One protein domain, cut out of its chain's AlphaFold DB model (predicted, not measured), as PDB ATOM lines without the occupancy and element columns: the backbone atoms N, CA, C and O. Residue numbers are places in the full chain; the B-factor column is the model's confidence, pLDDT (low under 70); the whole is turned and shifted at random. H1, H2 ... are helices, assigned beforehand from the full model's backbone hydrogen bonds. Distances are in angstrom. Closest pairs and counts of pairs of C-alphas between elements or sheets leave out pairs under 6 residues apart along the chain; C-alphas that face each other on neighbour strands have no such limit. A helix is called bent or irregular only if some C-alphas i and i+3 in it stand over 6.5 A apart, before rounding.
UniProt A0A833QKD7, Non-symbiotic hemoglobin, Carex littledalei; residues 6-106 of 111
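This is residues 6 to 106 of the 111 residues of the protein "Non-symbiotic hemoglobin" of Carex littledalei (UniProt A0A833QKD7). One long helix, H1, bends into an L; H5 packs on its first arm, and H4 crosses its second. H2 and H3 fold back toward H4; H6 touches no helix. The printed part, 101 residues with six named helices and no named strand, is all helix. It is only just compact, close to loose: radius of gyration of the C-alphas 14.8 A, spans 42 by 30 by 26 A.

H1, residues 6 to 36, begins at C-alpha 6 (20.738, 1.722, 18.537). By hydrogen bonds one helix, it is bent: C-alphas 20 and 23 are 8.4 A apart. Its arms are H1a, 6 to 20, irregular with C-alphas 17 and 20 7.1 A apart, and H1b, 23 to 36. H2 is 38 to 43, H3 45 to 48, H4 58 to 65, H5 69 to 78, H6 89 to 98.

H1a touches H5, closest C-alphas Glu 8 and Thr 73, 6.3 A. H1b touches H4, closest C-alphas Ala 26 and Ala 64, 4.9 A, about perpendicular at 86 degrees. In H2, 0 of 2 O i to N i+4 but 3 of 3 O i to N i+3 pairs are within hydrogen-bond range.

There is no cut or long link; residues 64 to 77 and 80 have pLDDT under 70.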
ATOM      1  N   LYS A   6      21.561   1.564  19.743       88.88
ATOM      2  CA  LYS A   6      20.738   1.722  18.537       88.88
ATOM      3  C   LYS A   6      19.342   1.116  18.708       88.88
ATOM      4  O   LYS A   6      18.365   1.728  18.301       88.88
ATOM      5  N   GLN A   7      19.238  -0.069  19.312       84.69
ATOM      6  CA  GLN A   7      17.940  -0.694  19.588       84.69
ATOM      7  C   GLN A   7      17.130   0.112  20.603       84.69
ATOM      8  O   GLN A   7      15.925   0.250  20.430       84.69
ATOM      9  N   GLU A   8      17.774   0.673  21.628       82.44
ATOM     10  CA  GLU A   8      17.084   1.554  22.568       82.44
ATOM     11  C   GLU A   8      16.552   2.816  21.885       82.44
ATOM     12  O   GLU A   8      15.400   3.169  22.115       82.44
ATOM     13  N   ALA A   9      17.352   3.469  21.036       86.12
ATOM     14  CA  ALA A   9      16.907   4.647  20.291       86.12
ATOM     15  C   ALA A   9      15.652   4.333  19.464       86.12
ATOM     16  O   ALA A   9      14.637   5.000  19.623       86.12
ATOM     17  N   LEU A  10      15.671   3.229  18.706       89.25
ATOM     18  CA  LEU A  10      14.509   2.779  17.933       89.25
ATOM     19  C   LEU A  10      13.280   2.514  18.815       89.25
ATOM     20  O   LEU A  10      12.173   2.912  18.463       89.25
ATOM     21  N   ILE A  11      13.464   1.868  19.971       83.06
ATOM     22  CA  ILE A  11      12.383   1.622  20.936       83.06
ATOM     23  C   ILE A  11      11.782   2.945  21.432       83.06
ATOM     24  O   ILE A  11      10.560   3.072  21.522       83.06
ATOM     25  N   MET A  12      12.628   3.922  21.760       82.38
ATOM     26  CA  MET A  12      12.197   5.226  22.265       82.38
ATOM     27  C   MET A  12      11.506   6.065  21.189       82.38
ATOM     28  O   MET A  12      10.503   6.707  21.492       82.38
ATOM     29  N   ASP A  13      11.994   6.030  19.953       87.69
ATOM     30  CA  ASP A  13      11.382   6.735  18.825       87.69
ATOM     31  C   ASP A  13       9.994   6.156  18.526       87.69
ATOM     32  O   ASP A  13       9.007   6.890  18.529       87.69
ATOM     33  N   SER A  14       9.881   4.826  18.431       86.12
ATOM     34  CA  SER A  14       8.582   4.157  18.279       86.12
ATOM     35  C   SER A  14       7.633   4.456  19.445       86.12
ATOM     36  O   SER A  14       6.439   4.656  19.240       86.12
ATOM     37  N   TRP A  15       8.134   4.516  20.686       83.12
ATOM     38  CA  TRP A  15       7.303   4.920  21.821       83.12
ATOM     39  C   TRP A  15       6.784   6.348  21.678       83.12
ATOM     40  O   TRP A  15       5.615   6.604  21.954       83.12
ATOM     41  N   ASN A  16       7.649   7.279  21.276       85.12
ATOM     42  CA  ASN A  16       7.290   8.684  21.140       85.12
ATOM     43  C   ASN A  16       6.209   8.911  20.083       85.12
ATOM     44  O   ASN A  16       5.384   9.794  20.288       85.12
ATOM     45  N   GLU A  17       6.174   8.098  19.028       87.56
ATOM     46  CA  GLU A  17       5.096   8.117  18.034       87.56
ATOM     47  C   GLU A  17       3.785   7.520  18.569       87.56
ATOM     48  O   GLU A  17       2.703   8.012  18.258       87.56
ATOM     49  N   MET A  18       3.855   6.466  19.394       83.50
ATOM     50  CA  MET A  18       2.657   5.768  19.877       83.50
ATOM     51  C   MET A  18       2.018   6.393  21.122       83.50
ATOM     52  O   MET A  18       0.826   6.195  21.355       83.50
ATOM     53  N   LYS A  19       2.793   7.078  21.970       80.94
ATOM     54  CA  LYS A  19       2.369   7.441  23.336       80.94
ATOM     55  C   LYS A  19       1.143   8.359  23.383       80.94
ATOM     56  O   LYS A  19       0.360   8.247  24.324       80.94
ATOM     57  N   ASP A  20       0.969   9.224  22.385       85.25
ATOM     58  CA  ASP A  20      -0.133  10.194  22.348       85.25
ATOM     59  C   ASP A  20      -1.483   9.509  22.070       85.25
ATOM     60  O   ASP A  20      -2.519   9.955  22.560       85.25
ATOM     61  N   ASP A  21      -1.463   8.364  21.377       85.38
ATOM     62  CA  ASP A  21      -2.623   7.494  21.144       85.38
ATOM     63  C   ASP A  21      -2.472   6.136  21.860       85.38
ATOM     64  O   ASP A  21      -2.985   5.093  21.433       85.38
ATOM     65  N   ALA A  22      -1.751   6.130  22.989       79.94
ATOM     66  CA  ALA A  22      -1.472   4.920  23.757       79.94
ATOM     67  C   ALA A  22      -2.730   4.092  24.078       79.94
ATOM     68  O   ALA A  22      -2.647   2.872  23.936       79.94
ATOM     69  N   PRO A  23      -3.896   4.675  24.449       80.88
ATOM     70  CA  PRO A  23      -5.114   3.901  24.699       80.88
ATOM     71  C   PRO A  23      -5.620   3.106  23.486       80.88
ATOM     72  O   PRO A  23      -6.176   2.017  23.657       80.88
ATOM     73  N   THR A  24      -5.438   3.619  22.268       84.44
ATOM     74  CA  THR A  24      -5.857   2.936  21.037       84.44
ATOM     75  C   THR A  24      -4.889   1.820  20.678       84.44
ATOM     76  O   THR A  24      -5.329   0.708  20.381       84.44
ATOM     77  N   PHE A  25      -3.577   2.065  20.753       83.69
ATOM     78  CA  PHE A  25      -2.567   1.020  20.542       83.69
ATOM     79  C   PHE A  25      -2.698  -0.113  21.565       83.69
ATOM     80  O   PHE A  25      -2.661  -1.287  21.199       83.69
ATOM     81  N   ALA A  26      -2.948   0.241  22.825       79.81
ATOM     82  CA  ALA A  26      -3.295  -0.668  23.908       79.81
ATOM     83  C   ALA A  26      -4.467  -1.595  23.557       79.81
ATOM     84  O   ALA A  26      -4.385  -2.813  23.719       79.81
ATOM     85  N   LEU A  27      -5.569  -1.016  23.077       85.00
ATOM     86  CA  LEU A  27      -6.750  -1.778  22.690       85.00
ATOM     87  C   LEU A  27      -6.447  -2.702  21.504       85.00
ATOM     88  O   LEU A  27      -6.753  -3.888  21.576       85.00
ATOM     89  N   LYS A  28      -5.796  -2.189  20.452       86.62
ATOM     90  CA  LYS A  28      -5.404  -2.982  19.273       86.62
ATOM     91  C   LYS A  28      -4.498  -4.158  19.641       86.62
ATOM     92  O   LYS A  28      -4.678  -5.246  19.104       86.62
ATOM     93  N   PHE A  29      -3.569  -3.961  20.576       85.06
ATOM     94  CA  PHE A  29      -2.721  -5.032  21.098       85.06
ATOM     95  C   PHE A  29      -3.555  -6.163  21.712       85.06
ATOM     96  O   PHE A  29      -3.367  -7.322  21.350       85.06
ATOM     97  N   PHE A  30      -4.511  -5.836  22.586       85.75
ATOM     98  CA  PHE A  30      -5.368  -6.849  23.206       85.75
ATOM     99  C   PHE A  30      -6.315  -7.522  22.220       85.75
ATOM    100  O   PHE A  30      -6.485  -8.733  22.292       85.75
ATOM    101  N   LEU A  31      -6.888  -6.775  21.272       88.12
ATOM    102  CA  LEU A  31      -7.692  -7.370  20.204       88.12
ATOM    103  C   LEU A  31      -6.867  -8.394  19.418       88.12
ATOM    104  O   LEU A  31      -7.296  -9.533  19.268       88.12
ATOM    105  N   ARG A  32      -5.635  -8.037  19.028       87.62
ATOM    106  CA  ARG A  32      -4.735  -8.963  18.336       87.62
ATOM    107  C   ARG A  32      -4.356 -10.171  19.196       87.62
ATOM    108  O   ARG A  32      -4.279 -11.281  18.681       87.62
ATOM    109  N   LEU A  33      -4.131  -9.976  20.496       86.25
ATOM    110  CA  LEU A  33      -3.861 -11.071  21.428       86.25
ATOM    111  C   LEU A  33      -5.037 -12.050  21.491       86.25
ATOM    112  O   LEU A  33      -4.822 -13.255  21.425       86.25
ATOM    113  N   PHE A  34      -6.265 -11.541  21.583       87.50
ATOM    114  CA  PHE A  34      -7.471 -12.365  21.651       87.50
ATOM    115  C   PHE A  34      -7.827 -13.019  20.314       87.50
ATOM    116  O   PHE A  34      -8.415 -14.093  20.313       87.50
ATOM    117  N   GLU A  35      -7.436 -12.431  19.182       88.62
ATOM    118  CA  GLU A  35      -7.515 -13.105  17.881       88.62
ATOM    119  C   GLU A  35      -6.598 -14.335  17.817       88.62
ATOM    120  O   GLU A  35      -6.998 -15.372  17.295       88.62
ATOM    121  N   ILE A  36      -5.368 -14.227  18.334       85.88
ATOM    122  CA  ILE A  36      -4.383 -15.322  18.302       85.88
ATOM    123  C   ILE A  36      -4.692 -16.363  19.387       85.88
ATOM    124  O   ILE A  36      -4.568 -17.565  19.151       85.88
ATOM    125  N   ILE A  37      -5.087 -15.908  20.578       84.69
ATOM    126  CA  ILE A  37      -5.350 -16.736  21.759       84.69
ATOM    127  C   ILE A  37      -6.696 -16.315  22.376       84.69
ATOM    128  O   ILE A  37      -6.722 -15.587  23.374       84.69
ATOM    129  N   PRO A  38      -7.835 -16.780  21.831       86.25
ATOM    130  CA  PRO A  38      -9.160 -16.403  22.338       86.25
ATOM    131  C   PRO A  38      -9.362 -16.716  23.828       86.25
ATOM    132  O   PRO A  38      -9.961 -15.923  24.559       86.25
ATOM    133  N   SER A  39      -8.787 -17.826  24.308       85.44
ATOM    134  CA  SER A  39      -8.858 -18.246  25.715       85.44
ATOM    135  C   SER A  39      -8.151 -17.294  26.685       85.44
ATOM    136  O   SER A  39      -8.421 -17.332  27.885       85.44
ATOM    137  N   ALA A  40      -7.289 -16.388  26.205       86.50
ATOM    138  CA  ALA A  40      -6.640 -15.399  27.062       86.50
ATOM    139  C   ALA A  40      -7.655 -14.440  27.710       86.50
ATOM    140  O   ALA A  40      -7.385 -13.907  28.785       86.50
ATOM    141  N   THR A  41      -8.837 -14.256  27.108       87.06
ATOM    142  CA  THR A  41      -9.922 -13.439  27.679       87.06
ATOM    143  C   THR A  41     -10.390 -13.942  29.050       87.06
ATOM    144  O   THR A  41     -10.685 -13.131  29.927       87.06
ATOM    145  N   GLU A  42     -10.365 -15.257  29.287       87.06
ATOM    146  CA  GLU A  42     -10.801 -15.894  30.540       87.06
ATOM    147  C   GLU A  42      -9.894 -15.564  31.734       87.06
ATOM    148  O   GLU A  42     -10.302 -15.694  32.890       87.06
ATOM    149  N   ARG A  43      -8.659 -15.124  31.468       87.12
ATOM    150  CA  ARG A  43      -7.680 -14.732  32.493       87.12
ATOM    151  C   ARG A  43      -7.962 -13.338  33.060       87.12
ATOM    152  O   ARG A  43      -7.456 -12.985  34.122       87.12
ATOM    153  N   PHE A  44      -8.808 -12.555  32.391       87.19
ATOM    154  CA  PHE A  44      -9.219 -11.232  32.840       87.19
ATOM    155  C   PHE A  44     -10.579 -11.314  33.530       87.19
ATOM    156  O   PHE A  44     -11.627 -11.348  32.882       87.19
ATOM    157  N   SER A  45     -10.583 -11.268  34.863       85.50
ATOM    158  CA  SER A  45     -11.823 -11.300  35.660       85.50
ATOM    159  C   SER A  45     -12.829 -10.221  35.242       85.50
ATOM    160  O   SER A  45     -14.027 -10.462  35.181       85.50
ATOM    161  N   PHE A  46     -12.341  -9.038  34.860       85.00
ATOM    162  CA  PHE A  46     -13.172  -7.927  34.393       85.00
ATOM    163  C   PHE A  46     -13.707  -8.067  32.960       85.00
ATOM    164  O   PHE A  46     -14.456  -7.191  32.519       85.00
ATOM    165  N   LEU A  47     -13.294  -9.098  32.221       87.44
ATOM    166  CA  LEU A  47     -13.882  -9.469  30.934       87.44
ATOM    167  C   LEU A  47     -14.912 -10.583  31.107       87.44
ATOM    168  O   LEU A  47     -15.980 -10.490  30.515       87.44
ATOM    169  N   ARG A  48     -14.627 -11.579  31.958       77.50
ATOM    170  CA  ARG A  48     -15.520 -12.726  32.194       77.50
ATOM    171  C   ARG A  48     -16.929 -12.315  32.623       77.50
ATOM    172  O   ARG A  48     -17.900 -12.876  32.133       77.50
ATOM    173  N   ASP A  49     -17.029 -11.313  33.492       74.56
ATOM    174  CA  ASP A  49     -18.304 -10.897  34.090       74.56
ATOM    175  C   ASP A  49     -18.895  -9.642  33.400       74.56
ATOM    176  O   ASP A  49     -19.765  -8.961  33.947       74.56
ATOM    177  N   SER A  50     -18.390  -9.274  32.215       80.12
ATOM    178  CA  SER A  50     -18.717  -8.016  31.535       80.12
ATOM    179  C   SER A  50     -19.552  -8.231  30.273       80.12
ATOM    180  O   SER A  50     -19.095  -8.838  29.314       80.12
ATOM    181  N   ASN A  51     -20.706  -7.560  30.204       80.12
ATOM    182  CA  ASN A  51     -21.506  -7.442  28.974       80.12
ATOM    183  C   ASN A  51     -21.015  -6.320  28.035       80.12
ATOM    184  O   ASN A  51     -21.613  -6.068  26.988       80.12
ATOM    185  N   LEU A  52     -19.968  -5.584  28.421       82.56
ATOM    186  CA  LEU A  52     -19.386  -4.534  27.589       82.56
ATOM    187  C   LEU A  52     -18.506  -5.139  26.499       82.56
ATOM    188  O   LEU A  52     -17.708  -6.038  26.768       82.56
ATOM    189  N   SER A  53     -18.569  -4.562  25.298       85.81
ATOM    190  CA  SER A  53     -17.584  -4.849  24.257       85.81
ATOM    191  C   SER A  53     -16.173  -4.476  24.726       85.81
ATOM    192  O   SER A  53     -15.989  -3.536  25.509       85.81
ATOM    193  N   LEU A  54     -15.163  -5.191  24.221       84.44
ATOM    194  CA  LEU A  54     -13.754  -5.001  24.593       84.44
ATOM    195  C   LEU A  54     -13.308  -3.536  24.457       84.44
ATOM    196  O   LEU A  54     -12.641  -2.995  25.337       84.44
ATOM    197  N   GLU A  55     -13.770  -2.851  23.410       83.62
ATOM    198  CA  GLU A  55     -13.463  -1.442  23.137       83.62
ATOM    199  C   GLU A  55     -14.034  -0.465  24.172       83.62
ATOM    200  O   GLU A  55     -13.492   0.625  24.382       83.62
ATOM    201  N   LYS A  56     -15.137  -0.838  24.827       85.06
ATOM    202  CA  LYS A  56     -15.802  -0.036  25.862       85.06
ATOM    203  C   LYS A  56     -15.314  -0.392  27.268       85.06
ATOM    204  O   LYS A  56     -15.617   0.330  28.220       85.06
ATOM    205  N   ASN A  57     -14.525  -1.457  27.421       85.69
ATOM    206  CA  ASN A  57     -14.033  -1.891  28.719       85.69
ATOM    207  C   ASN A  57     -12.874  -0.998  29.206       85.69
ATOM    208  O   ASN A  57     -11.723  -1.117  28.780       85.69
ATOM    209  N   ARG A  58     -13.175  -0.092  30.144       84.12
ATOM    210  CA  ARG A  58     -12.187   0.838  30.721       84.12
ATOM    211  C   ARG A  58     -11.053   0.129  31.471       84.12
ATOM    212  O   ARG A  58      -9.941   0.650  31.487       84.12
ATOM    213  N   LYS A  59     -11.312  -1.040  32.073       84.88
ATOM    214  CA  LYS A  59     -10.302  -1.814  32.816       84.88
ATOM    215  C   LYS A  59      -9.283  -2.449  31.868       84.88
ATOM    216  O   LYS A  59      -8.091  -2.401  32.159       84.88
ATOM    217  N   LEU A  60      -9.729  -2.928  30.703       83.75
ATOM    218  CA  LEU A  60      -8.841  -3.445  29.657       83.75
ATOM    219  C   LEU A  60      -7.867  -2.366  29.160       83.75
ATOM    220  O   LEU A  60      -6.659  -2.590  29.122       83.75
ATOM    221  N   LYS A  61      -8.378  -1.165  28.855       77.25
ATOM    222  CA  LYS A  61      -7.541  -0.034  28.412       77.25
ATOM    223  C   LYS A  61      -6.507   0.372  29.463       77.25
ATOM    224  O   LYS A  61      -5.359   0.625  29.118       77.25
ATOM    225  N   ALA A  62      -6.894   0.407  30.739       77.94
ATOM    226  CA  ALA A  62      -5.984   0.760  31.827       77.94
ATOM    227  C   ALA A  62      -4.857  -0.271  32.015       77.94
ATOM    228  O   ALA A  62      -3.709   0.113  32.227       77.94
ATOM    229  N   HIS A  63      -5.166  -1.567  31.890       79.94
ATOM    230  CA  HIS A  63      -4.179  -2.640  32.025       79.94
ATOM    231  C   HIS A  63      -3.097  -2.579  30.929       79.94
ATOM    232  O   HIS A  63      -1.915  -2.775  31.195       79.94
ATOM    233  N   ALA A  64      -3.489  -2.218  29.709       69.25
ATOM    234  CA  ALA A  64      -2.607  -2.139  28.550       69.25
ATOM    235  C   ALA A  64      -1.575  -1.004  28.594       69.25
ATOM    236  O   ALA A  64      -0.457  -1.154  28.102       69.25
ATOM    237  N   ILE A  65      -1.941   0.136  29.184       65.44
ATOM    238  CA  ILE A  65      -1.087   1.332  29.225       65.44
ATOM    239  C   ILE A  65       0.107   1.134  30.179       65.44
ATOM    240  O   ILE A  65       1.144   1.772  30.008       65.44
ATOM    241  N   TYR A  66      -0.004   0.233  31.161       59.91
ATOM    242  CA  TYR A  66       0.945   0.136  32.276       59.91
ATOM    243  C   TYR A  66       2.145  -0.812  32.047       59.91
ATOM    244  O   TYR A  66       3.064  -0.829  32.859       59.91
ATOM    245  N   GLY A  67       2.160  -1.625  30.984       57.75
ATOM    246  CA  GLY A  67       2.938  -2.876  31.015       57.75
ATOM    247  C   GLY A  67       4.341  -2.902  30.389       57.75
ATOM    248  O   GLY A  67       5.248  -3.495  30.964       57.75
ATOM    249  N   GLY A  68       4.545  -2.357  29.187       57.47
ATOM    250  CA  GLY A  68       5.629  -2.881  28.333       57.47
ATOM    251  C   GLY A  68       6.867  -2.002  28.175       57.47
ATOM    252  O   GLY A  68       7.984  -2.384  28.519       57.47
ATOM    253  N   LEU A  69       6.689  -0.833  27.559       57.84
ATOM    254  CA  LEU A  69       7.791  -0.216  26.814       57.84
ATOM    255  C   LEU A  69       8.748   0.615  27.673       57.84
ATOM    256  O   LEU A  69       9.955   0.607  27.445       57.84
ATOM    257  N   ARG A  70       8.218   1.287  28.700       59.50
ATOM    258  CA  ARG A  70       9.004   2.120  29.627       59.50
ATOM    259  C   ARG A  70      10.013   1.292  30.436       59.50
ATOM    260  O   ARG A  70      11.102   1.764  30.746       59.50
ATOM    261  N   ASN A  71       9.676   0.038  30.709       65.56
ATOM    262  CA  ASN A  71      10.412  -0.829  31.624       65.56
ATOM    263  C   ASN A  71      11.663  -1.447  30.975       65.56
ATOM    264  O   ASN A  71      12.693  -1.603  31.632       65.56
ATOM    265  N   ALA A  72      11.606  -1.748  29.675       61.53
ATOM    266  CA  ALA A  72      12.717  -2.354  28.939       61.53
ATOM    267  C   ALA A  72      13.908  -1.394  28.756       61.53
ATOM    268  O   ALA A  72      15.066  -1.801  28.868       61.53
ATOM    269  N   THR A  73      13.639  -0.110  28.507       65.62
ATOM    270  CA  THR A  73      14.692   0.908  28.362       65.62
ATOM    271  C   THR A  73      15.289   1.292  29.713       65.62
ATOM    272  O   THR A  73      16.504   1.474  29.820       65.62
ATOM    273  N   GLN A  74      14.475   1.308  30.773       68.50
ATOM    274  CA  GLN A  74      14.955   1.505  32.137       68.50
ATOM    275  C   GLN A  74      15.869   0.368  32.598       68.50
ATOM    276  O   GLN A  74      16.965   0.654  33.075       68.50
ATOM    277  N   LEU A  75      15.498  -0.893  32.347       67.81
ATOM    278  CA  LEU A  75      16.337  -2.054  32.658       67.81
ATOM    279  C   LEU A  75      17.745  -1.935  32.055       67.81
ATOM    280  O   LEU A  75      18.722  -2.246  32.729       67.81
ATOM    281  N   ARG A  76      17.875  -1.433  30.819       69.31
ATOM    282  CA  ARG A  76      19.189  -1.194  30.195       69.31
ATOM    283  C   ARG A  76      19.984  -0.105  30.923       69.31
ATOM    284  O   ARG A  76      21.180  -0.269  31.137       69.31
ATOM    285  N   ARG A  77      19.338   1.014  31.264       69.25
ATOM    286  CA  ARG A  77      20.008   2.184  31.857       69.25
ATOM    287  C   ARG A  77      20.402   1.974  33.315       69.25
ATOM    288  O   ARG A  77      21.439   2.475  33.732       69.25
ATOM    289  N   THR A  78      19.570   1.281  34.087       72.00
ATOM    290  CA  THR A  78      19.701   1.197  35.550       72.00
ATOM    291  C   THR A  78      20.025  -0.211  36.045       72.00
ATOM    292  O   THR A  78      20.308  -0.389  37.228       72.00
ATOM    293  N   GLY A  79      19.947  -1.222  35.174       70.50
ATOM    294  CA  GLY A  79      20.034  -2.629  35.562       70.50
ATOM    295  C   GLY A  79      18.806  -3.134  36.327       70.50
ATOM    296  O   GLY A  79      18.835  -4.253  36.832       70.50
ATOM    297  N   LYS A  80      17.733  -2.334  36.437       69.81
ATOM    298  CA  LYS A  80      16.524  -2.671  37.202       69.81
ATOM    299  C   LYS A  80      15.258  -2.314  36.428       69.81
ATOM    300  O   LYS A  80      15.176  -1.260  35.804       69.81
ATOM    301  N   VAL A  81      14.254  -3.183  36.516       72.75
ATOM    302  CA  VAL A  81      12.888  -2.857  36.098       72.75
ATOM    303  C   VAL A  81      12.253  -2.015  37.200       72.75
ATOM    304  O   VAL A  81      12.206  -2.442  38.350       72.75
ATOM    305  N   ASP A  82      11.773  -0.828  36.856       72.50
ATOM    306  CA  ASP A  82      10.984   0.010  37.754       72.50
ATOM    307  C   ASP A  82       9.524  -0.116  37.356       72.50
ATOM    308  O   ASP A  82       9.129   0.229  36.246       72.50
ATOM    309  N   VAL A  83       8.733  -0.669  38.261       72.56
ATOM    310  CA  VAL A  83       7.301  -0.883  38.059       72.56
ATOM    311  C   VAL A  83       6.467   0.265  38.645       72.56
ATOM    312  O   VAL A  83       5.240   0.201  38.636       72.56
ATOM    313  N   GLY A  84       7.124   1.340  39.100       71.81
ATOM    314  CA  GLY A  84       6.523   2.487  39.770       71.81
ATOM    315  C   GLY A  84       6.434   2.310  41.287       71.81
ATOM    316  O   GLY A  84       6.482   1.204  41.814       71.81
ATOM    317  N   ALA A  85       6.249   3.422  42.006       73.25
ATOM    318  CA  ALA A  85       6.272   3.452  43.474       73.25
ATOM    319  C   ALA A  85       5.122   2.683  44.161       73.25
ATOM    320  O   ALA A  85       5.210   2.379  45.347       73.25
ATOM    321  N   ASN A  86       4.045   2.378  43.432       76.50
ATOM    322  CA  ASN A  86       2.812   1.812  43.991       76.50
ATOM    323  C   ASN A  86       2.689   0.290  43.805       76.50
ATOM    324  O   ASN A  86       1.637  -0.274  44.096       76.50
ATOM    325  N   THR A  87       3.710  -0.379  43.270       81.00
ATOM    326  CA  THR A  87       3.688  -1.829  43.040       81.00
ATOM    327  C   THR A  87       5.105  -2.408  43.093       81.00
ATOM    328  O   THR A  87       6.086  -1.671  43.157       81.00
ATOM    329  N   SER A  88       5.223  -3.734  43.088       84.44
ATOM    330  CA  SER A  88       6.500  -4.450  43.026       84.44
ATOM    331  C   SER A  88       6.432  -5.577  41.997       84.44
ATOM    332  O   SER A  88       5.345  -6.018  41.613       84.44
ATOM    333  N   VAL A  89       7.590  -6.053  41.534       83.12
ATOM    334  CA  VAL A  89       7.650  -7.176  40.585       83.12
ATOM    335  C   VAL A  89       7.058  -8.441  41.214       83.12
ATOM    336  O   VAL A  89       6.343  -9.175  40.541       83.12
ATOM    337  N   GLU A  90       7.268  -8.660  42.512       87.88
ATOM    338  CA  GLU A  90       6.704  -9.778  43.276       87.88
ATOM    339  C   GLU A  90       5.180  -9.682  43.374       87.88
ATOM    340  O   GLU A  90       4.483 -10.684  43.204       87.88
ATOM    341  N   HIS A  91       4.645  -8.476  43.600       88.19
ATOM    342  CA  HIS A  91       3.202  -8.262  43.608       88.19
ATOM    343  C   HIS A  91       2.599  -8.548  42.229       88.19
ATOM    344  O   HIS A  91       1.622  -9.292  42.128       88.19
ATOM    345  N   LEU A  92       3.211  -8.023  41.161       86.31
ATOM    346  CA  LEU A  92       2.786  -8.318  39.793       86.31
ATOM    347  C   LEU A  92       2.854  -9.820  39.508       86.31
ATOM    348  O   LEU A  92       1.884 -10.371  38.996       86.31
ATOM    349  N   ALA A  93       3.944 -10.495  39.874       87.06
ATOM    350  CA  ALA A  93       4.093 -11.934  39.690       87.06
ATOM    351  C   ALA A  93       2.985 -12.717  40.410       87.06
ATOM    352  O   ALA A  93       2.359 -13.579  39.801       87.06
ATOM    353  N   SER A  94       2.676 -12.364  41.661       92.38
ATOM    354  CA  SER A  94       1.590 -12.981  42.433       92.38
ATOM    355  C   SER A  94       0.223 -12.796  41.764       92.38
ATOM    356  O   SER A  94      -0.539 -13.753  41.627       92.38
ATOM    357  N   VAL A  95      -0.080 -11.589  41.269       89.56
ATOM    358  CA  VAL A  95      -1.336 -11.312  40.550       89.56
ATOM    359  C   VAL A  95      -1.448 -12.150  39.272       89.56
ATOM    360  O   VAL A  95      -2.500 -12.740  39.027       89.56
ATOM    361  N   HIS A  96      -0.378 -12.248  38.478       89.38
ATOM    362  CA  HIS A  96      -0.370 -13.047  37.247       89.38
ATOM    363  C   HIS A  96      -0.470 -14.552  37.544       89.38
ATOM    364  O   HIS A  96      -1.252 -15.251  36.896       89.38
ATOM    365  N   PHE A  97       0.248 -15.038  38.560       91.88
ATOM    366  CA  PHE A  97       0.200 -16.434  38.993       91.88
ATOM    367  C   PHE A  97      -1.213 -16.839  39.433       91.88
ATOM    368  O   PHE A  97      -1.753 -17.829  38.945       91.88
ATOM    369  N   ASN A  98      -1.862 -16.023  40.270       91.06
ATOM    370  CA  ASN A  98      -3.233 -16.272  40.731       91.06
ATOM    371  C   ASN A  98      -4.269 -16.203  39.597       91.06
ATOM    372  O   ASN A  98      -5.329 -16.818  39.692       91.06
ATOM    373  N   ALA A  99      -3.970 -15.476  38.517       88.44
ATOM    374  CA  ALA A  99      -4.796 -15.439  37.314       88.44
ATOM    375  C   ALA A  99      -4.552 -16.633  36.367       88.44
ATOM    376  O   ALA A  99      -5.225 -16.733  35.344       88.44
ATOM    377  N   GLY A 100      -3.617 -17.540  36.681       89.56
ATOM    378  CA  GLY A 100      -3.284 -18.698  35.845       89.56
ATOM    379  C   GLY A 100      -2.409 -18.359  34.634       89.56
ATOM    380  O   GLY A 100      -2.420 -19.087  33.639       89.56
ATOM    381  N   ILE A 101      -1.674 -17.244  34.688       87.69
ATOM    382  CA  ILE A 101      -0.703 -16.870  33.659       87.69
ATOM    383  C   ILE A 101       0.575 -17.693  33.857       87.69
ATOM    384  O   ILE A 101       1.265 -17.572  34.864       87.69
ATOM    385  N   ALA A 102       0.875 -18.524  32.866       87.38
ATOM    386  CA  ALA A 102       2.104 -19.309  32.729       87.38
ATOM    387  C   ALA A 102       2.961 -18.837  31.540       87.38
ATOM    388  O   ALA A 102       2.471 -18.075  30.703       87.38
ATOM    389  N   ASP A 103       4.182 -19.362  31.419       85.44
ATOM    390  CA  ASP A 103       5.186 -19.019  30.393       85.44
ATOM    391  C   ASP A 103       4.626 -18.967  28.963       85.44
ATOM    392  O   ASP A 103       4.894 -18.023  28.223       85.44
ATOM    393  N   VAL A 104       3.741 -19.905  28.605       81.62
ATOM    394  CA  VAL A 104       3.077 -19.958  27.289       81.62
ATOM    395  C   VAL A 104       2.332 -18.665  26.913       81.62
ATOM    396  O   VAL A 104       2.205 -18.345  25.735       81.62
ATOM    397  N   HIS A 105       1.862 -17.887  27.892       80.25
ATOM    398  CA  HIS A 105       1.169 -16.618  27.648       80.25
ATOM    399  C   HIS A 105       2.138 -15.446  27.421       80.25
ATOM    400  O   HIS A 105       1.721 -14.405  26.917       80.25
ATOM    401  N   PHE A 106       3.418 -15.596  27.780       79.75
ATOM    402  CA  PHE A 106       4.478 -14.639  27.447       79.75
ATOM    403  C   PHE A 106       5.078 -14.915  26.064       79.75
ATOM    404  O   PHE A 106       5.580 -14.000  25.411       79.75
TER     405      PHE A 106